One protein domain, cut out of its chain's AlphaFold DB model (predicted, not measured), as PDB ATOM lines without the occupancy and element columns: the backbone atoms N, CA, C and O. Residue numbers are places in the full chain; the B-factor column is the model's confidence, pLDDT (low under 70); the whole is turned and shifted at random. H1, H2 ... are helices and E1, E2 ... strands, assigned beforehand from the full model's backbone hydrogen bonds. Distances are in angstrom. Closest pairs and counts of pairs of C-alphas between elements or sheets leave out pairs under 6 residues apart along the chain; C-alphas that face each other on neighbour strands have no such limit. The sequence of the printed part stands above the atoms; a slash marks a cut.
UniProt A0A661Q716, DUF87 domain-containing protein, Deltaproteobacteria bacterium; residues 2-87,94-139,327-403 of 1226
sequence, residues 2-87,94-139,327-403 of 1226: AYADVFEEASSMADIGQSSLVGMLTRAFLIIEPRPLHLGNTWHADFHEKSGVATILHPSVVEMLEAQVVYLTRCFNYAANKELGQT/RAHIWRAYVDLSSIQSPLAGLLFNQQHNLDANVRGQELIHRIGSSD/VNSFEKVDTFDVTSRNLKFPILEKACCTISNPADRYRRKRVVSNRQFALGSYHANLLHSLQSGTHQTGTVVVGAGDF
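AT A GLANCE: This is residues 2 to 87, 94 to 139 and 327 to 403 of the 1226 residues of the protein "DUF87 domain-containing protein" of Deltaproteobacteria bacterium (UniProt A0A661Q716). A long helix, H4, reaches as an arm from a body that holds two separate small sheets, and H5 folds back along the far part of that arm. In the body H6 crosses one face of the sheet E4 E6 E5, making two layers, a helix over a sheet, with H1 packed beside H6 and the short H2 and H3 packed together beyond. The printed part has 209 residues, under half of them in named elements, in the order H1 H2 H3 E1 H4 H5 E2 E3 E4 E5 H6 E6; the class is mixed, and both sheets, E1 E3 E2 and E4 E6 E5, are antiparallel. The whole is compact, with a radius of gyration of the C-alphas of 19.0 A, yet elongated, spanning 70 by 45 by 34 A, with residues 36 to 41 and 80 to 87 standing free.

HOW THE PARTS SIT: H1, residues 2 to 11, touches H6, residues 374 to 388, at a shallow tilt of 23 degrees, the same way; the closest C-alphas, of Ser 11 and Leu 382, are 5.6 A apart. H2, residues 20 to 25, touches H3, residues 42 to 45, the closest C-alphas being those of Ser 20 and Ala 45, 4.2 A. E1, residues 51 to 54, neighbours E3, residues 132 to 136, with N 54 and O 133 at 2.8 A. E3 forms a hairpin with E2, residues 126 to 129, with N 134 and O 127 at 2.7 A. H4, residues 59 to 84, touches H6 with residues 59 to 63 alone, closest at the C-alphas of Ser 60 and Leu 375, 5.3 A, at a steep tilt of 40 degrees. With residues 72 to 79 alone H4 touches H5, residues 95 to 104, opposite ways at a shallow tilt of 28 degrees; the C-alphas of Cys 75 and Tyr 101 are closest, 6.6 A. E6, residues 395 to 402, has staggered pairing: N 331 of E4, residues 329 to 332, is 2.9 A from O 396, and N 366 of E5, residues 363 to 367, is 2.8 A from O 399. H6 is on this sheet at a height of 7.7 A, over E4 and E6, across the strands at 74 degrees to E4 on the local plane. Every O i to N i+4 pair is within hydrogen-bond range in H1, H2, H4, H5 and H6; H3 is too short for one.

IN THESE COORDINATES: H1 begins at C-alpha 2, (8.718, 13.788, 19.260). H4 runs 37.8 A, to C-alpha 84 at (1.073, -7.839, 56.314). H6 measures 20.8 A and E6 22.9 A, ending at C-alpha 402, (-13.767, -18.172, 10.810).

THE WHOLE: The C-alphas farthest apart, of His 38 and Thr 87, are 72.2 A apart. Residues 88 to 93 and 140 to 326 are not printed, with C-alpha gaps of 14.9 A and 17.5 A. The links H2 to H3, H5 to E2 and E4 to E5 are long. The pLDDT is under 70 at residues 39, 87 and 138 to 139.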
ATOM      1  N   ALA A   2       8.547  13.620  20.718       82.50
ATOM      2  CA  ALA A   2       8.718  13.788  19.260       82.50
ATOM      3  C   ALA A   2       8.080  12.702  18.360       82.50
ATOM      4  O   ALA A   2       7.519  13.028  17.323       82.50
ATOM      5  N   TYR A   3       8.132  11.417  18.740       84.31
ATOM      6  CA  TYR A   3       7.466  10.353  17.972       84.31
ATOM      7  C   TYR A   3       5.934  10.502  17.962       84.31
ATOM      8  O   TYR A   3       5.331  10.358  16.911       84.31
ATOM      9  N   ALA A   4       5.309  10.839  19.094       83.81
ATOM     10  CA  ALA A   4       3.859  11.040  19.183       83.81
ATOM     11  C   ALA A   4       3.412  12.286  18.400       83.81
ATOM     12  O   ALA A   4       2.488  12.201  17.595       83.81
ATOM     13  N   ASP A   5       4.134  13.399  18.570       86.69
ATOM     14  CA  ASP A   5       3.833  14.683  17.922       86.69
ATOM     15  C   ASP A   5       3.793  14.538  16.388       86.69
ATOM     16  O   ASP A   5       2.906  15.064  15.716       86.69
ATOM     17  N   VAL A   6       4.717  13.746  15.829       88.06
ATOM     18  CA  VAL A   6       4.789  13.484  14.386       88.06
ATOM     19  C   VAL A   6       3.588  12.673  13.879       88.06
ATOM     20  O   VAL A   6       3.130  12.921  12.766       88.06
ATOM     21  N   PHE A   7       3.046  11.727  14.655       86.00
ATOM     22  CA  PHE A   7       1.844  10.984  14.249       86.00
ATOM     23  C   PHE A   7       0.583  11.852  14.286       86.00
ATOM     24  O   PHE A   7      -0.270  11.713  13.405       86.00
ATOM     25  N   GLU A   8       0.461  12.743  15.270       79.38
ATOM     26  CA  GLU A   8      -0.645  13.704  15.331       79.38
ATOM     27  C   GLU A   8      -0.594  14.669  14.139       79.38
ATOM     28  O   GLU A   8      -1.585  14.817  13.419       79.38
ATOM     29  N   GLU A   9       0.580  15.247  13.862       84.69
ATOM     30  CA  GLU A   9       0.771  16.155  12.730       84.69
ATOM     31  C   GLU A   9       0.523  15.442  11.392       84.69
ATOM     32  O   GLU A   9      -0.241  15.941  10.561       84.69
ATOM     33  N   ALA A  10       1.072  14.235  11.208       84.50
ATOM     34  CA  ALA A  10       0.863  13.419  10.011       84.50
ATOM     35  C   ALA A  10      -0.618  13.089   9.781       84.50
ATOM     36  O   ALA A  10      -1.109  13.205   8.658       84.50
ATOM     37  N   SER A  11      -1.345  12.724  10.839       75.69
ATOM     38  CA  SER A  11      -2.770  12.394  10.744       75.69
ATOM     39  C   SER A  11      -3.615  13.610  10.357       75.69
ATOM     40  O   SER A  11      -4.655  13.442   9.726       75.69
ATOM     41  N   SER A  12      -3.180  14.824  10.707       76.31
ATOM     42  CA  SER A  12      -3.885  16.080  10.414       76.31
ATOM     43  C   SER A  12      -3.662  16.634   8.994       76.31
ATOM     44  O   SER A  12      -4.281  17.632   8.613       76.31
ATOM     45  N   MET A  13      -2.799  16.001   8.189       82.25
ATOM     46  CA  MET A  13      -2.502  16.441   6.823       82.25
ATOM     47  C   MET A  13      -3.719  16.308   5.894       82.25
ATOM     48  O   MET A  13      -4.380  15.274   5.850       82.25
ATOM     49  N   ALA A  14      -3.969  17.340   5.079       74.12
ATOM     50  CA  ALA A  14      -5.090  17.363   4.132       74.12
ATOM     51  C   ALA A  14      -4.970  16.323   2.999       74.12
ATOM     52  O   ALA A  14      -5.988  15.878   2.480       74.12
ATOM     53  N   ASP A  15      -3.744  15.939   2.625       78.19
ATOM     54  CA  ASP A  15      -3.470  14.900   1.625       78.19
ATOM     55  C   ASP A  15      -2.412  13.920   2.153       78.19
ATOM     56  O   ASP A  15      -1.239  13.923   1.767       78.19
ATOM     57  N   ILE A  16      -2.841  13.112   3.125       80.56
ATOM     58  CA  ILE A  16      -1.992  12.181   3.878       80.56
ATOM     59  C   ILE A  16      -1.277  11.153   2.979       80.56
ATOM     60  O   ILE A  16      -0.187  10.689   3.310       80.56
ATOM     61  N   GLY A  17      -1.853  10.845   1.812       73.31
ATOM     62  CA  GLY A  17      -1.345   9.863   0.852       73.31
ATOM     63  C   GLY A  17      -0.258  10.374  -0.102       73.31
ATOM     64  O   GLY A  17       0.270   9.586  -0.882       73.31
ATOM     65  N   GLN A  18       0.100  11.664  -0.075       75.75
ATOM     66  CA  GLN A  18       1.175  12.212  -0.924       75.75
ATOM     67  C   GLN A  18       2.527  12.347  -0.210       75.75
ATOM     68  O   GLN A  18       3.544  12.632  -0.846       75.75
ATOM     69  N   SER A  19       2.565  12.145   1.107       82.62
ATOM     70  CA  SER A  19       3.767  12.347   1.911       82.62
ATOM     71  C   SER A  19       4.582  11.060   2.045       82.62
ATOM     72  O   SER A  19       4.145  10.097   2.675       82.62
ATOM     73  N   SER A  20       5.816  11.051   1.530       82.56
ATOM     74  CA  SER A  20       6.741   9.923   1.728       82.56
ATOM     75  C   SER A  20       7.102   9.708   3.202       82.56
ATOM     76  O   SER A  20       7.375   8.579   3.601       82.56
ATOM     77  N   LEU A  21       7.036  10.760   4.031       86.38
ATOM     78  CA  LEU A  21       7.209  10.666   5.484       86.38
ATOM     79  C   LEU A  21       6.150   9.754   6.110       86.38
ATOM     80  O   LEU A  21       6.480   8.944   6.970       86.38
ATOM     81  N   VAL A  22       4.897   9.842   5.657       87.12
ATOM     82  CA  VAL A  22       3.808   9.005   6.175       87.12
ATOM     83  C   VAL A  22       4.063   7.530   5.861       87.12
ATOM     84  O   VAL A  22       3.916   6.687   6.743       87.12
ATOM     85  N   GLY A  23       4.554   7.222   4.656       84.75
ATOM     86  CA  GLY A  23       4.988   5.871   4.288       84.75
ATOM     87  C   GLY A  23       6.166   5.368   5.126       84.75
ATOM     88  O   GLY A  23       6.277   4.174   5.388       84.75
ATOM     89  N   MET A  24       7.049   6.249   5.596       88.38
ATOM     90  CA  MET A  24       8.122   5.868   6.519       88.38
ATOM     91  C   MET A  24       7.600   5.644   7.945       88.38
ATOM     92  O   MET A  24       8.068   4.730   8.621       88.38
ATOM     93  N   LEU A  25       6.622   6.436   8.394       88.94
ATOM     94  CA  LEU A  25       6.051   6.347   9.742       88.94
ATOM     95  C   LEU A  25       5.308   5.035   9.994       88.94
ATOM     96  O   LEU A  25       5.433   4.491  11.088       88.94
ATOM     97  N   THR A  26       4.606   4.480   8.997       88.88
ATOM     98  CA  THR A  26       3.870   3.208   9.157       88.88
ATOM     99  C   THR A  26       4.767   2.027   9.543       88.88
ATOM    100  O   THR A  26       4.274   1.068  10.138       88.88
ATOM    101  N   ARG A  27       6.074   2.113   9.250       89.62
ATOM    102  CA  ARG A  27       7.080   1.067   9.501       89.62
ATOM    103  C   ARG A  27       8.269   1.517  10.353       89.62
ATOM    104  O   ARG A  27       9.243   0.777  10.482       89.62
ATOM    105  N   ALA A  28       8.240   2.737  10.885       89.75
ATOM    106  CA  ALA A  28       9.357   3.280  11.650       89.75
ATOM    107  C   ALA A  28       9.696   2.354  12.829       89.75
ATOM    108  O   ALA A  28       8.807   1.934  13.562       89.75
ATOM    109  N   PHE A  29      10.984   2.045  13.009       92.88
ATOM    110  CA  PHE A  29      11.503   1.129  14.040       92.88
ATOM    111  C   PHE A  29      11.071  -0.345  13.918       92.88
ATOM    112  O   PHE A  29      11.452  -1.149  14.769       92.88
ATOM    113  N   LEU A  30      10.335  -0.729  12.867       92.50
ATOM    114  CA  LEU A  30      10.080  -2.135  12.559       92.50
ATOM    115  C   LEU A  30      11.267  -2.749  11.823       92.50
ATOM    116  O   LEU A  30      11.848  -2.148  10.917       92.50
ATOM    117  N   ILE A  31      11.584  -3.993  12.168       92.25
ATOM    118  CA  ILE A  31      12.422  -4.844  11.328       92.25
ATOM    119  C   ILE A  31      11.523  -5.388  10.219       92.25
ATOM    120  O   ILE A  31      10.569  -6.111  10.493       92.25
ATOM    121  N   ILE A  32      11.811  -5.022   8.974       89.12
ATOM    122  CA  ILE A  32      11.041  -5.431   7.793       89.12
ATOM    123  C   ILE A  32      11.873  -6.336   6.885       89.12
ATOM    124  O   ILE A  32      13.098  -6.408   7.000       89.12
ATOM    125  N   GLU A  33      11.201  -7.019   5.964       83.44
ATOM    126  CA  GLU A  33      11.852  -7.894   4.992       83.44
ATOM    127  C   GLU A  33      12.845  -7.116   4.095       83.44
ATOM    128  O   GLU A  33      12.505  -6.038   3.589       83.44
ATOM    129  N   PRO A  34      14.057  -7.653   3.839       80.62
ATOM    130  CA  PRO A  34      15.004  -7.048   2.909       80.62
ATOM    131  C   PRO A  34      14.389  -6.841   1.520       80.62
ATOM    132  O   PRO A  34      13.861  -7.768   0.908       80.62
ATOM    133  N   ARG A  35      14.488  -5.619   0.982       80.62
ATOM    134  CA  ARG A  35      13.957  -5.305  -0.350       80.62
ATOM    135  C   ARG A  35      14.965  -5.651  -1.451       80.62
ATOM    136  O   ARG A  35      16.129  -5.257  -1.356       80.62
ATOM    137  N   PRO A  36      14.541  -6.346  -2.524       77.12
ATOM    138  CA  PRO A  36      15.375  -6.562  -3.697       77.12
ATOM    139  C   PRO A  36      15.957  -5.259  -4.261       77.12
ATOM    140  O   PRO A  36      15.231  -4.290  -4.475       77.12
ATOM    141  N   LEU A  37      17.249  -5.270  -4.605       74.62
ATOM    142  CA  LEU A  37      17.981  -4.106  -5.138       74.62
ATOM    143  C   LEU A  37      17.316  -3.458  -6.370       74.62
ATOM    144  O   LEU A  37      17.492  -2.267  -6.610       74.62
ATOM    145  N   HIS A  38      16.535  -4.221  -7.144       75.44
ATOM    146  CA  HIS A  38      15.844  -3.729  -8.340       75.44
ATOM    147  C   HIS A  38      14.621  -2.843  -8.044       75.44
ATOM    148  O   HIS A  38      14.181  -2.128  -8.938       75.44
ATOM    149  N   LEU A  39      14.083  -2.864  -6.816       67.44
ATOM    150  CA  LEU A  39      12.996  -1.970  -6.387       67.44
ATOM    151  C   LEU A  39      13.510  -0.572  -5.987       67.44
ATOM    152  O   LEU A  39      12.713   0.331  -5.740       67.44
ATOM    153  N   GLY A  40      14.833  -0.366  -5.946       72.69
ATOM    154  CA  GLY A  40      15.447   0.919  -5.612       72.69
ATOM    155  C   GLY A  40      15.056   1.424  -4.220       72.69
ATOM    156  O   GLY A  40      14.876   0.638  -3.294       72.69
ATOM    157  N   ASN A  41      14.922   2.748  -4.074       73.81
ATOM    158  CA  ASN A  41      14.502   3.377  -2.819       73.81
ATOM    159  C   ASN A  41      13.003   3.691  -2.772       73.81
ATOM    160  O   ASN A  41      12.544   4.095  -1.722       73.81
ATOM    161  N   THR A  42      12.214   3.543  -3.838       74.12
ATOM    162  CA  THR A  42      10.830   4.072  -3.876       74.12
ATOM    163  C   THR A  42       9.885   3.444  -2.850       74.12
ATOM    164  O   THR A  42       8.915   4.080  -2.453       74.12
ATOM    165  N   TRP A  43      10.213   2.251  -2.356       76.94
ATOM    166  CA  TRP A  43       9.423   1.508  -1.374       76.94
ATOM    167  C   TRP A  43       9.199   2.249  -0.047       76.94
ATOM    168  O   TRP A  43       8.208   1.972   0.616       76.94
ATOM    169  N   HIS A  44      10.069   3.193   0.357       78.00
ATOM    170  CA  HIS A  44       9.883   3.938   1.616       78.00
ATOM    171  C   HIS A  44       8.661   4.868   1.585       78.00
ATOM    172  O   HIS A  44       8.145   5.229   2.642       78.00
ATOM    173  N   ALA A  45       8.195   5.242   0.389       78.75
ATOM    174  CA  ALA A  45       7.008   6.067   0.203       78.75
ATOM    175  C   ALA A  45       5.701   5.250   0.188       78.75
ATOM    176  O   ALA A  45       4.637   5.829   0.371       78.75
ATOM    177  N   ASP A  46       5.761   3.925   0.006       83.50
ATOM    178  CA  ASP A  46       4.571   3.069  -0.061       83.50
ATOM    179  C   ASP A  46       3.944   2.858   1.320       83.50
ATOM    180  O   ASP A  46       4.608   2.387   2.230       83.50
ATOM    181  N   PHE A  47       2.649   3.094   1.504       85.12
ATOM    182  CA  PHE A  47       2.021   2.934   2.830       85.12
ATOM    183  C   PHE A  47       1.816   1.483   3.270       85.12
ATOM    184  O   PHE A  47       1.451   1.246   4.422       85.12
ATOM    185  N   HIS A  48       2.026   0.529   2.362       87.38
ATOM    186  CA  HIS A  48       1.772  -0.876   2.615       87.38
ATOM    187  C   HIS A  48       3.051  -1.643   2.964       87.38
ATOM    188  O   HIS A  48       4.098  -1.479   2.338       87.38
ATOM    189  N   GLU A  49       2.941  -2.505   3.967       88.88
ATOM    190  CA  GLU A  49       3.985  -3.388   4.458       88.88
ATOM    191  C   GLU A  49       3.363  -4.745   4.799       88.88
ATOM    192  O   GLU A  49       2.392  -4.814   5.549       88.88
ATOM    193  N   LYS A  50       3.899  -5.828   4.226       86.88
ATOM    194  CA  LYS A  50       3.304  -7.166   4.373       86.88
ATOM    195  C   LYS A  50       3.454  -7.701   5.789       86.88
ATOM    196  O   LYS A  50       2.530  -8.288   6.340       86.88
ATOM    197  N   SER A  51       4.643  -7.513   6.354       90.00
ATOM    198  CA  SER A  51       4.945  -7.911   7.720       90.00
ATOM    199  C   SER A  51       6.116  -7.107   8.276       90.00
ATOM    200  O   SER A  51       6.952  -6.594   7.529       90.00
ATOM    201  N   GLY A  52       6.187  -7.019   9.598       91.44
ATOM    202  CA  GLY A  52       7.308  -6.422  10.311       91.44
ATOM    203  C   GLY A  52       7.438  -6.995  11.716       91.44
ATOM    204  O   GLY A  52       6.510  -7.611  12.232       91.44
ATOM    205  N   VAL A  53       8.593  -6.800  12.343       93.31
ATOM    206  CA  VAL A  53       8.846  -7.197  13.730       93.31
ATOM    207  C   VAL A  53       9.119  -5.951  14.563       93.31
ATOM    208  O   VAL A  53      10.088  -5.228  14.321       93.31
ATOM    209  N   ALA A  54       8.259  -5.705  15.546       94.00
ATOM    210  CA  ALA A  54       8.492  -4.743  16.609       94.00
ATOM    211  C   ALA A  54       9.361  -5.398  17.689       94.00
ATOM    212  O   ALA A  54       9.082  -6.506  18.143       94.00
ATOM    213  N   THR A  55      10.420  -4.704  18.092       94.38
ATOM    214  CA  THR A  55      11.309  -5.116  19.188       94.38
ATOM    215  C   THR A  55      11.283  -4.060  20.289       94.38
ATOM    216  O   THR A  55      10.614  -3.035  20.143       94.38
ATOM    217  N   ILE A  56      12.084  -4.232  21.343       92.62
ATOM    218  CA  ILE A  56      12.304  -3.205  22.376       92.62
ATOM    219  C   ILE A  56      12.732  -1.833  21.818       92.62
ATOM    220  O   ILE A  56      12.573  -0.817  22.483       92.62
ATOM    221  N   LEU A  57      13.245  -1.773  20.585       92.94
ATOM    222  CA  LEU A  57      13.605  -0.515  19.923       92.94
ATOM    223  C   LEU A  57      12.389   0.290  19.436       92.94
ATOM    224  O   LEU A  57      12.534   1.462  19.092       92.94
ATOM    225  N   HIS A  58      11.203  -0.319  19.377       95.00
ATOM    226  CA  HIS A  58       9.993   0.358  18.940       95.00
ATOM    227  C   HIS A  58       9.365   1.159  20.100       95.00
ATOM    228  O   HIS A  58       9.071   0.570  21.144       95.00
ATOM    229  N   PRO A  59       9.057   2.462  19.930       94.62
ATOM    230  CA  PRO A  59       8.506   3.304  20.999       94.62
ATOM    231  C   PRO A  59       7.259   2.738  21.697       94.62
ATOM    232  O   PRO A  59       7.171   2.795  22.920       94.62
ATOM    233  N   SER A  60       6.323   2.133  20.954       93.69
ATOM    234  CA  SER A  60       5.139   1.483  21.550       93.69
ATOM    235  C   SER A  60       5.480   0.315  22.486       93.69
ATOM    236  O   SER A  60       4.798   0.132  23.485       93.69
ATOM    237  N   VAL A  61       6.539  -0.459  22.205       95.12
ATOM    238  CA  VAL A  61       6.975  -1.560  23.089       95.12
ATOM    239  C   VAL A  61       7.557  -0.992  24.383       95.12
ATOM    240  O   VAL A  61       7.284  -1.514  25.459       95.12
ATOM    241  N   VAL A  62       8.300   0.116  24.292       94.94
ATOM    242  CA  VAL A  62       8.848   0.822  25.462       94.94
ATOM    243  C   VAL A  62       7.733   1.385  26.351       94.94
ATOM    244  O   VAL A  62       7.795   1.202  27.563       94.94
ATOM    245  N   GLU A  63       6.695   2.007  25.770       94.19
ATOM    246  CA  GLU A  63       5.524   2.501  26.525       94.19
ATOM    247  C   GLU A  63       4.854   1.368  27.321       94.19
ATOM    248  O   GLU A  63       4.482   1.534  28.484       94.19
ATOM    249  N   MET A  64       4.712   0.194  26.704       95.06
ATOM    250  CA  MET A  64       4.098  -0.965  27.350       95.06
ATOM    251  C   MET A  64       4.996  -1.582  28.419       95.06
ATOM    252  O   MET A  64       4.489  -1.980  29.461       95.06
ATOM    253  N   LEU A  65       6.313  -1.625  28.204       95.44
ATOM    254  CA  LEU A  65       7.265  -2.100  29.207       95.44
ATOM    255  C   LEU A  65       7.264  -1.207  30.455       95.44
ATOM    256  O   LEU A  65       7.229  -1.714  31.573       95.44
ATOM    257  N   GLU A  66       7.244   0.117  30.285       94.69
ATOM    258  CA  GLU A  66       7.119   1.054  31.409       94.69
ATOM    259  C   GLU A  66       5.841   0.776  32.215       94.69
ATOM    260  O   GLU A  66       5.879   0.618  33.437       94.69
ATOM    261  N   ALA A  67       4.709   0.634  31.524       93.88
ATOM    262  CA  ALA A  67       3.438   0.314  32.157       93.88
ATOM    263  C   ALA A  67       3.424  -1.067  32.843       93.88
ATOM    264  O   ALA A  67       2.777  -1.220  33.883       93.88
ATOM    265  N   GLN A  68       4.141  -2.054  32.299       95.12
ATOM    266  CA  GLN A  68       4.279  -3.387  32.890       95.12
ATOM    267  C   GLN A  68       4.995  -3.303  34.242       95.12
ATOM    268  O   GLN A  68       4.527  -3.867  35.231       95.12
ATOM    269  N   VAL A  69       6.094  -2.543  34.309       94.56
ATOM    270  CA  VAL A  69       6.852  -2.317  35.550       94.56
ATOM    271  C   VAL A  69       5.979  -1.643  36.611       94.56
ATOM    272  O   VAL A  69       5.974  -2.068  37.772       94.56
ATOM    273  N   VAL A  70       5.201  -0.625  36.226       92.88
ATOM    274  CA  VAL A  70       4.261   0.056  37.133       92.88
ATOM    275  C   VAL A  70       3.217  -0.921  37.676       92.88
ATOM    276  O   VAL A  70       2.979  -0.950  38.885       92.88
ATOM    277  N   TYR A  71       2.628  -1.745  36.809       93.25
ATOM    278  CA  TYR A  71       1.628  -2.737  37.197       93.25
ATOM    279  C   TYR A  71       2.188  -3.778  38.171       93.25
ATOM    280  O   TYR A  71       1.632  -3.953  39.253       93.25
ATOM    281  N   LEU A  72       3.326  -4.403  37.851       93.44
ATOM    282  CA  LEU A  72       3.950  -5.409  38.717       93.44
ATOM    283  C   LEU A  72       4.326  -4.838  40.086       93.44
ATOM    284  O   LEU A  72       4.109  -5.487  41.108       93.44
ATOM    285  N   THR A  73       4.817  -3.597  40.126       91.75
ATOM    286  CA  THR A  73       5.121  -2.904  41.388       91.75
ATOM    287  C   THR A  73       3.857  -2.701  42.231       91.75
ATOM    288  O   THR A  73       3.878  -2.899  43.446       91.75
ATOM    289  N   ARG A  74       2.729  -2.343  41.604       90.25
ATOM    290  CA  ARG A  74       1.435  -2.182  42.290       90.25
ATOM    291  C   ARG A  74       0.872  -3.518  42.770       90.25
ATOM    292  O   ARG A  74       0.449  -3.598  43.919       90.25
ATOM    293  N   CYS A  75       0.933  -4.566  41.950       90.38
ATOM    294  CA  CYS A  75       0.561  -5.929  42.338       90.38
ATOM    295  C   CYS A  75       1.379  -6.428  43.530       90.38
ATOM    296  O   CYS A  75       0.809  -6.987  44.464       90.38
ATOM    297  N   PHE A  76       2.692  -6.187  43.526       89.31
ATOM    298  CA  PHE A  76       3.566  -6.556  44.636       89.31
ATOM    299  C   PHE A  76       3.153  -5.836  45.920       89.31
ATOM    300  O   PHE A  76       2.949  -6.484  46.943       89.31
ATOM    301  N   ASN A  77       2.961  -4.515  45.857       87.88
ATOM    302  CA  ASN A  77       2.526  -3.725  47.009       87.88
ATOM    303  C   ASN A  77       1.164  -4.192  47.539       87.88
ATOM    304  O   ASN A  77       0.994  -4.320  48.748       87.88
ATOM    305  N   TYR A  78       0.209  -4.472  46.651       85.62
ATOM    306  CA  TYR A  78      -1.102  -4.999  47.023       85.62
ATOM    307  C   TYR A  78      -0.988  -6.355  47.733       85.62
ATOM    308  O   TYR A  78      -1.503  -6.515  48.840       85.62
ATOM    309  N   ALA A  79      -0.271  -7.311  47.135       83.94
ATOM    310  CA  ALA A  79      -0.074  -8.636  47.710       83.94
ATOM    311  C   ALA A  79       0.653  -8.561  49.064       83.94
ATOM    312  O   ALA A  79       0.192  -9.146  50.039       83.94
ATOM    313  N   ALA A  80       1.728  -7.774  49.159       84.75
ATOM    314  CA  ALA A  80       2.476  -7.583  50.398       84.75
ATOM    315  C   ALA A  80       1.625  -6.935  51.502       84.75
ATOM    316  O   ALA A  80       1.632  -7.408  52.635       84.75
ATOM    317  N   ASN A  81       0.853  -5.888  51.189       84.12
ATOM    318  CA  ASN A  81      -0.019  -5.229  52.165       84.12
ATOM    319  C   ASN A  81      -1.134  -6.154  52.666       84.12
ATOM    320  O   ASN A  81      -1.456  -6.127  53.853       84.12
ATOM    321  N   LYS A  82      -1.707  -6.982  51.780       79.88
ATOM    322  CA  LYS A  82      -2.725  -7.973  52.149       79.88
ATOM    323  C   LYS A  82      -2.173  -8.983  53.159       79.88
ATOM    324  O   LYS A  82      -2.828  -9.239  54.161       79.88
ATOM    325  N   GLU A  83      -0.968  -9.497  52.922       79.81
ATOM    326  CA  GLU A  83      -0.302 -10.451  53.821       79.81
ATOM    327  C   GLU A  83       0.110  -9.800  55.151       79.81
ATOM    328  O   GLU A  83      -0.139 -10.348  56.221       79.81
ATOM    329  N   LEU A  84       0.674  -8.586  55.111       81.19
ATOM    330  CA  LEU A  84       1.073  -7.839  56.314       81.19
ATOM    331  C   LEU A  84      -0.116  -7.426  57.197       81.19
ATOM    332  O   LEU A  84       0.064  -7.179  58.390       81.19
ATOM    333  N   GLY A  85      -1.317  -7.319  56.621       75.62
ATOM    334  CA  GLY A  85      -2.558  -7.026  57.340       75.62
ATOM    335  C   GLY A  85      -3.213  -8.245  58.001       75.62
ATOM    336  O   GLY A  85      -4.156  -8.068  58.773       75.62
ATOM    337  N   GLN A  86      -2.742  -9.461  57.712       75.75
ATOM    338  CA  GLN A  86      -3.269 -10.716  58.254       75.75
ATOM    339  C   GLN A  86      -2.328 -11.312  59.311       75.75
ATOM    340  O   GLN A  86      -1.176 -10.906  59.466       75.75
ATOM    341  N   THR A  87      -2.826 -12.277  60.091       68.75
ATOM    342  CA  THR A  87      -1.989 -13.015  61.046       68.75
ATOM    343  C   THR A  87      -0.892 -13.760  60.275       68.75
ATOM    344  O   THR A  87      -1.234 -14.484  59.341       68.75
ATOM    345  N   ARG A  94       1.758 -17.007  48.429       71.25
ATOM    346  CA  ARG A  94       1.757 -18.224  47.596       71.25
ATOM    347  C   ARG A  94       2.227 -17.951  46.161       71.25
ATOM    348  O   ARG A  94       1.707 -17.062  45.481       71.25
ATOM    349  N   ALA A  95       3.149 -18.777  45.661       74.25
ATOM    350  CA  ALA A  95       3.797 -18.580  44.361       74.25
ATOM    351  C   ALA A  95       2.802 -18.479  43.189       74.25
ATOM    352  O   ALA A  95       3.010 -17.687  42.270       74.25
ATOM    353  N   HIS A  96       1.700 -19.235  43.222       71.19
ATOM    354  CA  HIS A  96       0.680 -19.190  42.172       71.19
ATOM    355  C   HIS A  96      -0.069 -17.846  42.103       71.19
ATOM    356  O   HIS A  96      -0.492 -17.452  41.020       71.19
ATOM    357  N   ILE A  97      -0.205 -17.119  43.221       74.38
ATOM    358  CA  ILE A  97      -0.864 -15.802  43.254       74.38
ATOM    359  C   ILE A  97       0.026 -14.766  42.565       74.38
ATOM    360  O   ILE A  97      -0.435 -14.018  41.708       74.38
ATOM    361  N   TRP A  98       1.320 -14.749  42.900       84.50
ATOM    362  CA  TRP A  98       2.274 -13.854  42.243       84.50
ATOM    363  C   TRP A  98       2.394 -14.151  40.745       84.50
ATOM    364  O   TRP A  98       2.361 -13.231  39.931       84.50
ATOM    365  N   ARG A  99       2.457 -15.435  40.371       79.94
ATOM    366  CA  ARG A  99       2.484 -15.862  38.964       79.94
ATOM    367  C   ARG A  99       1.268 -15.368  38.188       79.94
ATOM    368  O   ARG A  99       1.456 -14.824  37.110       79.94
ATOM    369  N   ALA A 100       0.065 -15.431  38.763       80.56
ATOM    370  CA  ALA A 100      -1.128 -14.884  38.117       80.56
ATOM    371  C   ALA A 100      -0.984 -13.383  37.791       80.56
ATOM    372  O   ALA A 100      -1.391 -12.942  36.718       80.56
ATOM    373  N   TYR A 101      -0.355 -12.584  38.664       87.38
ATOM    374  CA  TYR A 101      -0.052 -11.183  38.345       87.38
ATOM    375  C   TYR A 101       1.003 -11.038  37.249       87.38
ATOM    376  O   TYR A 101       0.864 -10.166  36.393       87.38
ATOM    377  N   VAL A 102       2.038 -11.878  37.251       88.31
ATOM    378  CA  VAL A 102       3.064 -11.881  36.199       88.31
ATOM    379  C   VAL A 102       2.450 -12.217  34.841       88.31
ATOM    380  O   VAL A 102       2.683 -11.475  33.887       88.31
ATOM    381  N   ASP A 103       1.602 -13.240  34.768       84.88
ATOM    382  CA  ASP A 103       0.911 -13.649  33.542       84.88
ATOM    383  C   ASP A 103       0.029 -12.507  33.009       84.88
ATOM    384  O   ASP A 103       0.149 -12.100  31.854       84.88
ATOM    385  N   LEU A 104      -0.763 -11.870  33.882       88.12
ATOM    386  CA  LEU A 104      -1.583 -10.698  33.543       88.12
ATOM    387  C   LEU A 104      -0.774  -9.471  33.083       88.12
ATOM    388  O   LEU A 104      -1.338  -8.544  32.501       88.12
ATOM    389  N   SER A 105       0.536  -9.440  33.326       91.06
ATOM    390  CA  SER A 105       1.415  -8.343  32.919       91.06
ATOM    391  C   SER A 105       1.985  -8.502  31.501       91.06
ATOM    392  O   SER A 105       2.819  -7.698  31.090       91.06
ATOM    393  N   SER A 106       1.586  -9.526  30.740       89.69
ATOM    394  CA  SER A 106       2.192  -9.811  29.436       89.69
ATOM    395  C   SER A 106       1.945  -8.707  28.396       89.69
ATOM    396  O   SER A 106       0.828  -8.231  28.178       89.69
ATOM    397  N   ILE A 107       3.018  -8.278  27.727       90.94
ATOM    398  CA  ILE A 107       2.949  -7.305  26.632       90.94
ATOM    399  C   ILE A 107       2.341  -7.997  25.411       90.94
ATOM    400  O   ILE A 107       2.889  -8.987  24.927       90.94
ATOM    401  N   GLN A 108       1.239  -7.454  24.888       88.56
ATOM    402  CA  GLN A 108       0.529  -7.999  23.727       88.56
ATOM    403  C   GLN A 108       0.144  -6.901  22.736       88.56
ATOM    404  O   GLN A 108      -0.339  -5.843  23.131       88.56
ATOM    405  N   SER A 109       0.321  -7.165  21.442       88.31
ATOM    406  CA  SER A 109      -0.077  -6.276  20.338       88.31
ATOM    407  C   SER A 109       0.354  -4.802  20.486       88.31
ATOM    408  O   SER A 109      -0.502  -3.913  20.532       88.31
ATOM    409  N   PRO A 110       1.671  -4.502  20.526       92.44
ATOM    410  CA  PRO A 110       2.165  -3.121  20.596       92.44
ATOM    411  C   PRO A 110       1.715  -2.239  19.433       92.44
ATOM    412  O   PRO A 110       1.471  -1.046  19.607       92.44
ATOM    413  N   LEU A 111       1.587  -2.846  18.254       92.94
ATOM    414  CA  LEU A 111       0.891  -2.300  17.097       92.94
ATOM    415  C   LEU A 111      -0.180  -3.309  16.685       92.94
ATOM    416  O   LEU A 111       0.060  -4.513  16.733       92.94
ATOM    417  N   ALA A 112      -1.345  -2.820  16.274       89.62
ATOM    418  CA  ALA A 112      -2.529  -3.653  16.070       89.62
ATOM    419  C   ALA A 112      -2.651  -4.259  14.655       89.62
ATOM    420  O   ALA A 112      -3.550  -5.058  14.408       89.62
ATOM    421  N   GLY A 113      -1.780  -3.877  13.718       91.88
ATOM    422  CA  GLY A 113      -1.783  -4.400  12.353       91.88
ATOM    423  C   GLY A 113      -0.997  -3.539  11.367       91.88
ATOM    424  O   GLY A 113      -0.421  -2.519  11.742       91.88
ATOM    425  N   LEU A 114      -0.984  -3.955  10.099       92.56
ATOM    426  CA  LEU A 114      -0.386  -3.233   8.972       92.56
ATOM    427  C   LEU A 114      -1.316  -3.264   7.755       92.56
ATOM    428  O   LEU A 114      -2.073  -4.213   7.556       92.56
ATOM    429  N   LEU A 115      -1.242  -2.239   6.905       92.50
ATOM    430  CA  LEU A 115      -1.838  -2.307   5.570       92.50
ATOM    431  C   LEU A 115      -0.900  -3.133   4.685       92.50
ATOM    432  O   LEU A 115       0.238  -2.727   4.505       92.50
ATOM    433  N   PHE A 116      -1.322  -4.272   4.136       89.38
ATOM    434  CA  PHE A 116      -0.378  -5.219   3.514       89.38
ATOM    435  C   PHE A 116      -0.293  -5.140   1.983       89.38
ATOM    436  O   PHE A 116       0.615  -5.713   1.379       89.38
ATOM    437  N   ASN A 117      -1.228  -4.448   1.324       88.00
ATOM    438  CA  ASN A 117      -1.267  -4.344  -0.136       88.00
ATOM    439  C   ASN A 117      -1.710  -2.958  -0.636       88.00
ATOM    440  O   ASN A 117      -2.133  -2.093   0.130       88.00
ATOM    441  N   GLN A 118      -1.653  -2.770  -1.957       85.19
ATOM    442  CA  GLN A 118      -2.068  -1.534  -2.635       85.19
ATOM    443  C   GLN A 118      -3.569  -1.235  -2.517       85.19
ATOM    444  O   GLN A 118      -3.983  -0.103  -2.735       85.19
ATOM    445  N   GLN A 119      -4.394  -2.232  -2.182       87.62
ATOM    446  CA  GLN A 119      -5.818  -2.039  -1.887       87.62
ATOM    447  C   GLN A 119      -6.052  -1.547  -0.449       87.62
ATOM    448  O   GLN A 119      -7.201  -1.376  -0.052       87.62
ATOM    449  N   HIS A 120      -4.982  -1.322   0.322       88.06
ATOM    450  CA  HIS A 120      -5.027  -0.926   1.728       88.06
ATOM    451  C   HIS A 120      -5.806  -1.935   2.584       88.06
ATOM    452  O   HIS A 120      -6.516  -1.564   3.520       88.06
ATOM    453  N   ASN A 121      -5.685  -3.227   2.273       90.06
ATOM    454  CA  ASN A 121      -6.231  -4.274   3.126       90.06
ATOM    455  C   ASN A 121      -5.410  -4.366   4.415       90.06
ATOM    456  O   ASN A 121      -4.180  -4.302   4.380       90.06
ATOM    457  N   LEU A 122      -6.097  -4.538   5.540       91.75
ATOM    458  CA  LEU A 122      -5.501  -4.635   6.867       91.75
ATOM    459  C   LEU A 122      -5.161  -6.093   7.208       91.75
ATOM    460  O   LEU A 122      -6.020  -6.973   7.129       91.75
ATOM    461  N   ASP A 123      -3.932  -6.333   7.648       89.81
ATOM    462  CA  ASP A 123      -3.530  -7.557   8.332       89.81
ATOM    463  C   ASP A 123      -3.330  -7.252   9.822       89.81
ATOM    464  O   ASP A 123      -2.451  -6.475  10.199       89.81
ATOM    465  N   ALA A 124      -4.188  -7.838  10.657       88.38
ATOM    466  CA  ALA A 124      -4.184  -7.693  12.108       88.38
ATOM    467  C   ALA A 124      -3.614  -8.937  12.823       88.38
ATOM    468  O   ALA A 124      -3.823  -9.123  14.020       88.38
ATOM    469  N   ASN A 125      -2.913  -9.817  12.099       85.69
ATOM    470  CA  ASN A 125      -2.234 -10.980  12.665       85.69
ATOM    471  C   ASN A 125      -0.975 -10.532  13.418       85.69
ATOM    472  O   ASN A 125       0.088 -10.339  12.822       85.69
ATOM    473  N   VAL A 126      -1.093 -10.365  14.733       84.19
ATOM    474  CA  VAL A 126       0.031 -10.028  15.611       84.19
ATOM    475  C   VAL A 126       0.389 -11.247  16.450       84.19
ATOM    476  O   VAL A 126      -0.469 -11.850  17.089       84.19
ATOM    477  N   ARG A 127       1.660 -11.654  16.421       80.81
ATOM    478  CA  ARG A 127       2.180 -12.788  17.195       80.81
ATOM    479  C   ARG A 127       3.505 -12.403  17.824       80.81
ATOM    480  O   ARG A 127       4.418 -11.990  17.118       80.81
ATOM    481  N   GLY A 128       3.635 -12.580  19.127       77.00
ATOM    482  CA  GLY A 128       4.842 -12.213  19.847       77.00
ATOM    483  C   GLY A 128       4.813 -12.683  21.284       77.00
ATOM    484  O   GLY A 128       3.765 -13.088  21.785       77.00
ATOM    485  N   GLN A 129       5.973 -12.619  21.921       76.25
ATOM    486  CA  GLN A 129       6.141 -12.880  23.341       76.25
ATOM    487  C   GLN A 129       7.084 -11.817  23.901       76.25
ATOM    488  O   GLN A 129       8.092 -11.474  23.277       76.25
ATOM    489  N   GLU A 130       6.717 -11.267  25.058       83.38
ATOM    490  CA  GLU A 130       7.482 -10.237  25.765       83.38
ATOM    491  C   GLU A 130       7.822  -9.029  24.878       83.38
ATOM    492  O   GLU A 130       6.947  -8.228  24.548       83.38
ATOM    493  N   LEU A 131       9.089  -8.880  24.491       91.31
ATOM    494  CA  LEU A 131       9.620  -7.692  23.830       91.31
ATOM    495  C   LEU A 131       9.712  -7.826  22.306       91.31
ATOM    496  O   LEU A 131      10.185  -6.893  21.655       91.31
ATOM    497  N   ILE A 132       9.297  -8.960  21.730       89.75
ATOM    498  CA  ILE A 132       9.405  -9.235  20.292       89.75
ATOM    499  C   ILE A 132       8.039  -9.632  19.734       89.75
ATOM    500  O   ILE A 132       7.466 -10.653  20.109       89.75
ATOM    501  N   HIS A 133       7.536  -8.830  18.793       90.12
ATOM    502  CA  HIS A 133       6.208  -8.986  18.198       90.12
ATOM    503  C   HIS A 133       6.269  -8.895  16.682       90.12
ATOM    504  O   HIS A 133       6.599  -7.852  16.125       90.12
ATOM    505  N   ARG A 134       5.903  -9.976  15.997       89.75
ATOM    506  CA  ARG A 134       5.645  -9.978  14.559       89.75
ATOM    507  C   ARG A 134       4.245  -9.446  14.292       89.75
ATOM    508  O   ARG A 134       3.279  -9.902  14.894       89.75
ATOM    509  N   ILE A 135       4.140  -8.540  13.337       90.56
ATOM    510  CA  ILE A 135       2.900  -7.938  12.865       90.56
ATOM    511  C   ILE A 135       2.758  -8.291  11.387       90.56
ATOM    512  O   ILE A 135       3.703  -8.113  10.616       90.56
ATOM    513  N   GLY A 136       1.590  -8.788  10.999       85.56
ATOM    514  CA  GLY A 136       1.304  -9.239   9.645       85.56
ATOM    515  C   GLY A 136       1.800 -10.657   9.344       85.56
ATOM    516  O   GLY A 136       2.463 -11.328  10.151       85.56
ATOM    517  N   SER A 137       1.444 -11.124   8.153       76.44
ATOM    518  CA  SER A 137       1.695 -12.482   7.674       76.44
ATOM    519  C   SER A 137       2.849 -12.512   6.664       76.44
ATOM    520  O   SER A 137       2.921 -11.693   5.751       76.44
ATOM    521  N   SER A 138       3.768 -13.468   6.820       66.75
ATOM    522  CA  SER A 138       4.887 -13.686   5.894       66.75
ATOM    523  C   SER A 138       4.511 -14.663   4.777       66.75
ATOM    524  O   SER A 138       3.839 -15.660   5.039       66.75
ATOM    525  N   ASP A 139       5.023 -14.444   3.561       56.31
ATOM    526  CA  ASP A 139       4.801 -15.334   2.406       56.31
ATOM    527  C   ASP A 139       5.544 -16.687   2.526       56.31
ATOM    528  O   ASP A 139       5.230 -17.636   1.808       56.31
ATOM    529  N   VAL A 327     -11.255 -11.617   7.626       75.38
ATOM    530  CA  VAL A 327     -11.294 -10.225   7.141       75.38
ATOM    531  C   VAL A 327     -11.143  -9.266   8.323       75.38
ATOM    532  O   VAL A 327     -12.028  -9.214   9.177       75.38
ATOM    533  N   ASN A 328     -10.057  -8.491   8.346       88.38
ATOM    534  CA  ASN A 328      -9.809  -7.472   9.369       88.38
ATOM    535  C   ASN A 328     -10.360  -6.111   8.932       88.38
ATOM    536  O   ASN A 328     -10.350  -5.780   7.741       88.38
ATOM    537  N   SER A 329     -10.818  -5.307   9.886       90.75
ATOM    538  CA  SER A 329     -11.392  -3.988   9.616       90.75
ATOM    539  C   SER A 329     -11.062  -2.972  10.703       90.75
ATOM    540  O   SER A 329     -10.726  -3.325  11.833       90.75
ATOM    541  N   PHE A 330     -11.195  -1.694  10.355       93.25
ATOM    542  CA  PHE A 330     -11.248  -0.611  11.329       93.25
ATOM    543  C   PHE A 330     -12.704  -0.299  11.668       93.25
ATOM    544  O   PHE A 330     -13.557  -0.261  10.784       93.25
ATOM    545  N   GLU A 331     -12.971  -0.057  12.945       91.38
ATOM    546  CA  GLU A 331     -14.244   0.453  13.448       91.38
ATOM    547  C   GLU A 331     -13.996   1.776  14.178       91.38
ATOM    548  O   GLU A 331     -12.904   2.027  14.698       91.38
ATOM    549  N   LYS A 332     -15.015   2.637  14.212       89.56
ATOM    550  CA  LYS A 332     -14.954   3.921  14.912       89.56
ATOM    551  C   LYS A 332     -15.823   3.872  16.157       89.56
ATOM    552  O   LYS A 332     -16.989   3.495  16.085       89.56
ATOM    553  N   VAL A 333     -15.261   4.319  17.272       86.25
ATOM    554  CA  VAL A 333     -15.963   4.461  18.551       86.25
ATOM    555  C   VAL A 333     -15.699   5.838  19.144       86.25
ATOM    556  O   VAL A 333     -14.703   6.490  18.817       86.25
ATOM    557  N   ASP A 334     -16.585   6.277  20.033       81.12
ATOM    558  CA  ASP A 334     -16.421   7.558  20.708       81.12
ATOM    559  C   ASP A 334     -15.097   7.619  21.486       81.12
ATOM    560  O   ASP A 334     -14.612   6.654  22.098       81.12
ATOM    561  N   THR A 335     -14.464   8.787  21.423       72.62
ATOM    562  CA  THR A 335     -13.231   9.070  22.151       72.62
ATOM    563  C   THR A 335     -13.559   9.400  23.600       72.62
ATOM    564  O   THR A 335     -14.303  10.341  23.865       72.62
ATOM    565  N   PHE A 336     -12.953   8.667  24.527       77.56
ATOM    566  CA  PHE A 336     -12.909   8.995  25.948       77.56
ATOM    567  C   PHE A 336     -11.469   8.817  26.443       77.56
ATOM    568  O   PHE A 336     -10.691   8.088  25.819       77.56
ATOM    569  N   ASP A 337     -11.092   9.530  27.504       73.19
ATOM    570  CA  ASP A 337      -9.717   9.491  28.004       73.19
ATOM    571  C   ASP A 337      -9.444   8.188  28.770       73.19
ATOM    572  O   ASP A 337     -10.037   7.906  29.813       73.19
ATOM    573  N   VAL A 338      -8.536   7.389  28.214       77.19
ATOM    574  CA  VAL A 338      -8.040   6.126  28.781       77.19
ATOM    575  C   VAL A 338      -6.529   6.135  28.982       77.19
ATOM    576  O   VAL A 338      -5.997   5.239  29.633       77.19
ATOM    577  N   THR A 339      -5.822   7.122  28.426       78.38
ATOM    578  CA  THR A 339      -4.354   7.145  28.389       78.38
ATOM    579  C   THR A 339      -3.756   7.801  29.629       78.38
ATOM    580  O   THR A 339      -2.606   7.507  29.959       78.38
ATOM    581  N   SER A 340      -4.531   8.631  30.338       75.19
ATOM    582  CA  SER A 340      -4.144   9.284  31.599       75.19
ATOM    583  C   SER A 340      -4.139   8.359  32.823       75.19
ATOM    584  O   SER A 340      -3.710   8.766  33.904       75.19
ATOM    585  N   ARG A 341      -4.594   7.110  32.675       77.38
ATOM    586  CA  ARG A 341      -4.664   6.120  33.759       77.38
ATOM    587  C   ARG A 341      -3.279   5.600  34.138       77.38
ATOM    588  O   ARG A 341      -2.463   5.305  33.264       77.38
ATOM    589  N   ASN A 342      -3.052   5.396  35.437       77.69
ATOM    590  CA  ASN A 342      -1.777   4.868  35.931       77.69
ATOM    591  C   ASN A 342      -1.627   3.368  35.639       77.69
ATOM    592  O   ASN A 342      -0.551   2.913  35.256       77.69
ATOM    593  N   LEU A 343      -2.699   2.587  35.821       87.56
ATOM    594  CA  LEU A 343      -2.697   1.145  35.567       87.56
ATOM    595  C   LEU A 343      -3.237   0.828  34.167       87.56
ATOM    596  O   LEU A 343      -4.445   0.859  33.929       87.56
ATOM    597  N   LYS A 344      -2.322   0.484  33.255       89.19
ATOM    598  CA  LYS A 344      -2.609   0.128  31.849       89.19
ATOM    599  C   LYS A 344      -2.633  -1.384  31.571       89.19
ATOM    600  O   LYS A 344      -2.863  -1.787  30.431       89.19
ATOM    601  N   PHE A 345      -2.422  -2.212  32.593       90.94
ATOM    602  CA  PHE A 345      -2.492  -3.678  32.542       90.94
ATOM    603  C   PHE A 345      -3.649  -4.208  33.406       90.94
ATOM    604  O   PHE A 345      -4.132  -3.472  34.273       90.94
ATOM    605  N   PRO A 346      -4.100  -5.458  33.186       89.50
ATOM    606  CA  PRO A 346      -3.733  -6.365  32.085       89.50
ATOM    607  C   PRO A 346      -4.121  -5.872  30.686       89.50
ATOM    608  O   PRO A 346      -4.966  -4.985  30.534       89.50
ATOM    609  N   ILE A 347      -3.481  -6.451  29.667       87.31
ATOM    610  CA  ILE A 347      -3.817  -6.271  28.251       87.31
ATOM    611  C   ILE A 347      -4.590  -7.501  27.802       87.31
ATOM    612  O   ILE A 347      -4.054  -8.602  27.836       87.31
ATOM    613  N   LEU A 348      -5.847  -7.311  27.411       81.06
ATOM    614  CA  LEU A 348      -6.759  -8.400  27.085       81.06
ATOM    615  C   LEU A 348      -7.512  -8.081  25.804       81.06
ATOM    616  O   LEU A 348      -8.045  -6.981  25.635       81.06
ATOM    617  N   GLU A 349      -7.591  -9.066  24.921       82.56
ATOM    618  CA  GLU A 349      -8.400  -8.959  23.717       82.56
ATOM    619  C   GLU A 349      -9.890  -8.935  24.052       82.56
ATOM    620  O   GLU A 349     -10.395  -9.720  24.870       82.56
ATOM    621  N   LYS A 350     -10.622  -8.059  23.363       90.12
ATOM    622  CA  LYS A 350     -12.031  -7.811  23.663       90.12
ATOM    623  C   LYS A 350     -12.920  -8.508  22.639       90.12
ATOM    624  O   LYS A 350     -12.835  -8.250  21.441       90.12
ATOM    625  N   ALA A 351     -13.783  -9.405  23.108       90.81
ATOM    626  CA  ALA A 351     -14.757 -10.100  22.269       90.81
ATOM    627  C   ALA A 351     -15.846  -9.152  21.731       90.81
ATOM    628  O   ALA A 351     -16.454  -8.399  22.485       90.81
ATOM    629  N   CYS A 352     -16.159  -9.221  20.441       91.44
ATOM    630  CA  CYS A 352     -17.320  -8.518  19.898       91.44
ATOM    631  C   CYS A 352     -18.584  -9.372  20.047       91.44
ATOM    632  O   CYS A 352     -18.532 -10.598  19.943       91.44
ATOM    633  N   CYS A 353     -19.739  -8.721  20.204       91.38
ATOM    634  CA  CYS A 353     -21.026  -9.408  20.121       91.38
ATOM    635  C   CYS A 353     -21.269  -9.999  18.722       91.38
ATOM    636  O   CYS A 353     -20.705  -9.551  17.716       91.38
ATOM    637  N   THR A 354     -22.132 -11.014  18.657       90.38
ATOM    638  CA  THR A 354     -22.482 -11.652  17.383       90.38
ATOM    639  C   THR A 354     -23.413 -10.744  16.586       90.38
ATOM    640  O   THR A 354     -24.382 -10.210  17.124       90.38
ATOM    641  N   ILE A 355     -23.143 -10.585  15.290       89.69
ATOM    642  CA  ILE A 355     -24.033  -9.862  14.378       89.69
ATOM    643  C   ILE A 355     -24.994 -10.872  13.751       89.69
ATOM    644  O   ILE A 355     -24.556 -11.821  13.102       89.69
ATOM    645  N   SER A 356     -26.298 -10.640  13.901       88.06
ATOM    646  CA  SER A 356     -27.353 -11.451  13.293       88.06
ATOM    647  C   SER A 356     -27.399 -11.213  11.780       88.06
ATOM    648  O   SER A 356     -28.142 -10.378  11.257       88.06
ATOM    649  N   ASN A 357     -26.500 -11.889  11.069       86.56
ATOM    650  CA  ASN A 357     -26.317 -11.816   9.627       86.56
ATOM    651  C   ASN A 357     -25.877 -13.199   9.117       86.56
ATOM    652  O   ASN A 357     -24.906 -13.748   9.642       86.56
ATOM    653  N   PRO A 358     -26.516 -13.760   8.072       85.06
ATOM    654  CA  PRO A 358     -26.116 -15.048   7.506       85.06
ATOM    655  C   PRO A 358     -24.623 -15.162   7.161       85.06
ATOM    656  O   PRO A 358     -24.049 -16.236   7.327       85.06
ATOM    657  N   ALA A 359     -23.983 -14.069   6.727       82.31
ATOM    658  CA  ALA A 359     -22.556 -14.054   6.389       82.31
ATOM    659  C   ALA A 359     -21.622 -14.149   7.613       82.31
ATOM    660  O   ALA A 359     -20.468 -14.552   7.470       82.31
ATOM    661  N   ASP A 360     -22.118 -13.795   8.800       83.69
ATOM    662  CA  ASP A 360     -21.356 -13.755  10.051       83.69
ATOM    663  C   ASP A 360     -21.684 -14.943  10.975       83.69
ATOM    664  O   ASP A 360     -21.096 -15.082  12.044       83.69
ATOM    665  N   ARG A 361     -22.579 -15.852  10.552       87.06
ATOM    666  CA  ARG A 361     -23.077 -16.982  11.363       87.06
ATOM    667  C   ARG A 361     -21.955 -17.781  12.040       87.06
ATOM    668  O   ARG A 361     -22.050 -18.081  13.229       87.06
ATOM    669  N   TYR A 362     -20.883 -18.074  11.300       90.06
ATOM    670  CA  TYR A 362     -19.730 -18.860  11.771       90.06
ATOM    671  C   TYR A 362     -18.459 -18.030  11.985       90.06
ATOM    672  O   TYR A 362     -17.366 -18.585  12.083       90.06
ATOM    673  N   ARG A 363     -18.589 -16.702  12.036       90.00
ATOM    674  CA  ARG A 363     -17.466 -15.785  12.231       90.00
ATOM    675  C   ARG A 363     -17.603 -15.067  13.554       90.00
ATOM    676  O   ARG A 363     -18.701 -14.668  13.939       90.00
ATOM    677  N   ARG A 364     -16.483 -14.878  14.242       90.56
ATOM    678  CA  ARG A 364     -16.417 -14.049  15.448       90.56
ATOM    679  C   ARG A 364     -15.368 -12.979  15.279       90.56
ATOM    680  O   ARG A 364     -14.369 -13.172  14.590       90.56
ATOM    681  N   LYS A 365     -15.667 -11.822  15.853       90.62
ATOM    682  CA  LYS A 365     -14.848 -10.623  15.767       90.62
ATOM    683  C   LYS A 365     -14.263 -10.326  17.138       90.62
ATOM    684  O   LYS A 365     -14.923 -10.550  18.152       90.62
ATOM    685  N   ARG A 366     -13.046  -9.799  17.155       90.50
ATOM    686  CA  ARG A 366     -12.340  -9.368  18.360       90.50
ATOM    687  C   ARG A 366     -11.667  -8.035  18.114       90.50
ATOM    688  O   ARG A 366     -11.107  -7.812  17.044       90.50
ATOM    689  N   VAL A 367     -11.692  -7.175  19.116       91.00
ATOM    690  CA  VAL A 367     -10.851  -5.986  19.165       91.00
ATOM    691  C   VAL A 367      -9.445  -6.409  19.574       91.00
ATOM    692  O   VAL A 367      -9.258  -6.963  20.657       91.00
ATOM    693  N   VAL A 368      -8.473  -6.130  18.706       88.06
ATOM    694  CA  VAL A 368      -7.049  -6.443  18.926       88.06
ATOM    695  C   VAL A 368      -6.210  -5.202  19.253       88.06
ATOM    696  O   VAL A 368      -5.048  -5.313  19.635       88.06
ATOM    697  N   SER A 369      -6.776  -4.002  19.090       89.94
ATOM    698  CA  SER A 369      -6.107  -2.738  19.413       89.94
ATOM    699  C   SER A 369      -6.198  -2.377  20.895       89.94
ATOM    700  O   SER A 369      -7.276  -2.445  21.483       89.94
ATOM    701  N   ASN A 370      -5.105  -1.843  21.446       89.62
ATOM    702  CA  ASN A 370      -5.003  -1.453  22.852       89.62
ATOM    703  C   ASN A 370      -5.065   0.068  23.037       89.62
ATOM    704  O   ASN A 370      -4.041   0.753  23.021       89.62
ATOM    705  N   ARG A 371      -6.272   0.605  23.240       87.19
ATOM    706  CA  ARG A 371      -6.498   2.061  23.317       87.19
ATOM    707  C   ARG A 371      -5.878   2.742  24.539       87.19
ATOM    708  O   ARG A 371      -5.639   3.944  24.496       87.19
ATOM    709  N   GLN A 372      -5.573   1.992  25.600       88.75
ATOM    710  CA  GLN A 372      -4.886   2.530  26.783       88.75
ATOM    711  C   GLN A 372      -3.437   2.983  26.504       88.75
ATOM    712  O   GLN A 372      -2.849   3.701  27.315       88.75
ATOM    713  N   PHE A 373      -2.854   2.568  25.372       91.69
ATOM    714  CA  PHE A 373      -1.518   2.973  24.937       91.69
ATOM    715  C   PHE A 373      -1.631   3.991  23.809       91.69
ATOM    716  O   PHE A 373      -2.266   3.744  22.775       91.69
ATOM    717  N   ALA A 374      -1.018   5.154  24.015       90.38
ATOM    718  CA  ALA A 374      -1.168   6.277  23.104       90.38
ATOM    719  C   ALA A 374      -0.503   5.973  21.756       90.38
ATOM    720  O   ALA A 374      -1.104   6.185  20.704       90.38
ATOM    721  N   LEU A 375       0.706   5.402  21.774       92.00
ATOM    722  CA  LEU A 375       1.506   5.208  20.563       92.00
ATOM    723  C   LEU A 375       0.895   4.176  19.608       92.00
ATOM    724  O   LEU A 375       0.822   4.415  18.402       92.00
ATOM    725  N   GLY A 376       0.389   3.061  20.141       91.38
ATOM    726  CA  GLY A 376      -0.356   2.076  19.351       91.38
ATOM    727  C   GLY A 376      -1.660   2.650  18.778       91.38
ATOM    728  O   GLY A 376      -2.003   2.384  17.626       91.38
ATOM    729  N   SER A 377      -2.351   3.500  19.545       90.50
ATOM    730  CA  SER A 377      -3.582   4.170  19.104       90.50
ATOM    731  C   SER A 377      -3.333   5.166  17.973       90.50
ATOM    732  O   SER A 377      -4.094   5.206  17.004       90.50
ATOM    733  N   TYR A 378      -2.256   5.949  18.056       91.12
ATOM    734  CA  TYR A 378      -1.853   6.860  16.986       91.12
ATOM    735  C   TYR A 378      -1.513   6.114  15.698       91.12
ATOM    736  O   TYR A 378      -1.945   6.526  14.622       91.12
ATOM    737  N   HIS A 379      -0.805   4.987  15.803       93.19
ATOM    738  CA  HIS A 379      -0.512   4.140  14.650       93.19
ATOM    739  C   HIS A 379      -1.791   3.599  13.997       93.19
ATOM    740  O   HIS A 379      -1.969   3.757  12.790       93.19
ATOM    741  N   ALA A 380      -2.738   3.076  14.783       92.81
ATOM    742  CA  ALA A 380      -4.023   2.606  14.263       92.81
ATOM    743  C   ALA A 380      -4.841   3.726  13.585       92.81
ATOM    744  O   ALA A 380      -5.377   3.518  12.495       92.81
ATOM    745  N   ASN A 381      -4.901   4.922  14.185       91.62
ATOM    746  CA  ASN A 381      -5.566   6.087  13.590       91.62
ATOM    747  C   ASN A 381      -4.922   6.499  12.259       91.62
ATOM    748  O   ASN A 381      -5.638   6.815  11.306       91.62
ATOM    749  N   LEU A 382      -3.587   6.462  12.169       91.88
ATOM    750  CA  LEU A 382      -2.862   6.765  10.937       91.88
ATOM    751  C   LEU A 382      -3.217   5.768   9.826       91.88
ATOM    752  O   LEU A 382      -3.568   6.183   8.722       91.88
ATOM    753  N   LEU A 383      -3.186   4.462  10.117       93.06
ATOM    754  CA  LEU A 383      -3.538   3.427   9.139       93.06
ATOM    755  C   LEU A 383      -4.994   3.542   8.672       93.06
ATOM    756  O   LEU A 383      -5.274   3.426   7.480       93.06
ATOM    757  N   HIS A 384      -5.922   3.818   9.587       92.81
ATOM    758  CA  HIS A 384      -7.328   4.021   9.244       92.81
ATOM    759  C   HIS A 384      -7.541   5.300   8.419       92.81
ATOM    760  O   HIS A 384      -8.335   5.312   7.473       92.81
ATOM    761  N   SER A 385      -6.787   6.363   8.709       91.06
ATOM    762  CA  SER A 385      -6.812   7.596   7.916       91.06
ATOM    763  C   SER A 385      -6.294   7.364   6.494       91.06
ATOM    764  O   SER A 385      -6.895   7.835   5.531       91.06
ATOM    765  N   LEU A 386      -5.232   6.565   6.344       90.44
ATOM    766  CA  LEU A 386      -4.685   6.153   5.048       90.44
ATOM    767  C   LEU A 386      -5.653   5.270   4.250       90.44
ATOM    768  O   LEU A 386      -5.808   5.462   3.045       90.44
ATOM    769  N   GLN A 387      -6.326   4.320   4.905       91.25
ATOM    770  CA  GLN A 387      -7.305   3.455   4.243       91.25
ATOM    771  C   GLN A 387      -8.548   4.238   3.790       91.25
ATOM    772  O   GLN A 387      -9.040   4.021   2.685       91.25
ATOM    773  N   SER A 388      -9.055   5.144   4.633       89.19
ATOM    774  CA  SER A 388     -10.284   5.904   4.363       89.19
ATOM    775  C   SER A 388     -10.070   7.170   3.524       89.19
ATOM    776  O   SER A 388     -11.036   7.720   2.996       89.19
ATOM    777  N   GLY A 389      -8.834   7.665   3.424       86.62
ATOM    778  CA  GLY A 389      -8.500   8.940   2.780       86.62
ATOM    779  C   GLY A 389      -8.977  10.179   3.551       86.62
ATOM    780  O   GLY A 389      -8.997  11.274   2.994       86.62
ATOM    781  N   THR A 390      -9.394  10.028   4.810       87.38
ATOM    782  CA  THR A 390      -9.910  11.114   5.660       87.38
ATOM    783  C   THR A 390      -9.328  11.006   7.062       87.38
ATOM    784  O   THR A 390      -8.979   9.915   7.494       87.38
ATOM    785  N   HIS A 391      -9.221  12.119   7.792       87.88
ATOM    786  CA  HIS A 391      -8.714  12.098   9.164       87.88
ATOM    787  C   HIS A 391      -9.626  11.270  10.087       87.88
ATOM    788  O   HIS A 391     -10.819  11.567  10.208       87.88
ATOM    789  N   GLN A 392      -9.062  10.253  10.742       88.81
ATOM    790  CA  GLN A 392      -9.770   9.366  11.666       88.81
ATOM    791  C   GLN A 392      -9.231   9.470  13.094       88.81
ATOM    792  O   GLN A 392      -8.027   9.555  13.331       88.81
ATOM    793  N   THR A 393     -10.147   9.389  14.057       88.44
ATOM    794  CA  THR A 393      -9.880   9.344  15.499       88.44
ATOM    795  C   THR A 393     -10.780   8.296  16.149       88.44
ATOM    796  O   THR A 393     -11.843   7.973  15.613       88.44
ATOM    797  N   GLY A 394     -10.386   7.789  17.321       87.19
ATOM    798  CA  GLY A 394     -11.164   6.760  18.027       87.19
ATOM    799  C   GLY A 394     -11.195   5.427  17.277       87.19
ATOM    800  O   GLY A 394     -12.207   4.729  17.297       87.19
ATOM    801  N   THR A 395     -10.110   5.100  16.572       91.19
ATOM    802  CA  THR A 395     -10.010   3.872  15.781       91.19
ATOM    803  C   THR A 395      -9.848   2.655  16.676       91.19
ATOM    804  O   THR A 395      -9.000   2.628  17.569       91.19
ATOM    805  N   VAL A 396     -10.626   1.624  16.370       92.19
ATOM    806  CA  VAL A 396     -10.498   0.278  16.916       92.19
ATOM    807  C   VAL A 396     -10.163  -0.677  15.779       92.19
ATOM    808  O   VAL A 396     -10.772  -0.626  14.711       92.19
ATOM    809  N   VAL A 397      -9.186  -1.550  16.007       92.12
ATOM    810  CA  VAL A 397      -8.804  -2.591  15.049       92.12
ATOM    811  C   VAL A 397      -9.532  -3.875  15.407       92.12
ATOM    812  O   VAL A 397      -9.379  -4.389  16.517       92.12
ATOM    813  N   VAL A 398     -10.319  -4.384  14.460       91.25
ATOM    814  CA  VAL A 398     -11.139  -5.580  14.633       91.25
ATOM    815  C   VAL A 398     -10.606  -6.704  13.753       91.25
ATOM    816  O   VAL A 398     -10.615  -6.609  12.525       91.25
ATOM    817  N   GLY A 399     -10.157  -7.779  14.395       89.31
ATOM    818  CA  GLY A 399      -9.805  -9.036  13.746       89.31
ATOM    819  C   GLY A 399     -10.992  -9.994  13.702       89.31
ATOM    820  O   GLY A 399     -11.832  -9.991  14.603       89.31
ATOM    821  N   ALA A 400     -11.065 -10.835  12.669       86.56
ATOM    822  CA  ALA A 400     -12.086 -11.878  12.556       86.56
ATOM    823  C   ALA A 400     -11.465 -13.282  12.534       86.56
ATOM    824  O   ALA A 400     -10.415 -13.487  11.924       86.56
ATOM    825  N   GLY A 401     -12.137 -14.242  13.170       88.75
ATOM    826  CA  GLY A 401     -11.875 -15.676  13.041       88.75
ATOM    827  C   GLY A 401     -13.053 -16.397  12.388       88.75
ATOM    828  O   GLY A 401     -14.208 -16.018  12.604       88.75
ATOM    829  N   ASP A 402     -12.767 -17.418  11.578       88.31
ATOM    830  CA  ASP A 402     -13.767 -18.172  10.810       88.31
ATOM    831  C   ASP A 402     -13.773 -19.650  11.223       88.31
ATOM    832  O   ASP A 402     -12.819 -20.388  10.987       88.31
ATOM    833  N   PHE A 403     -14.871 -20.097  11.833       91.50
ATOM    834  CA  PHE A 403     -15.043 -21.486  12.261       91.50
ATOM    835  C   PHE A 403     -15.457 -22.417  11.110       91.50
ATOM    836  O   PHE A 403     -15.373 -23.639  11.233       91.50
TER     837      PHE A 403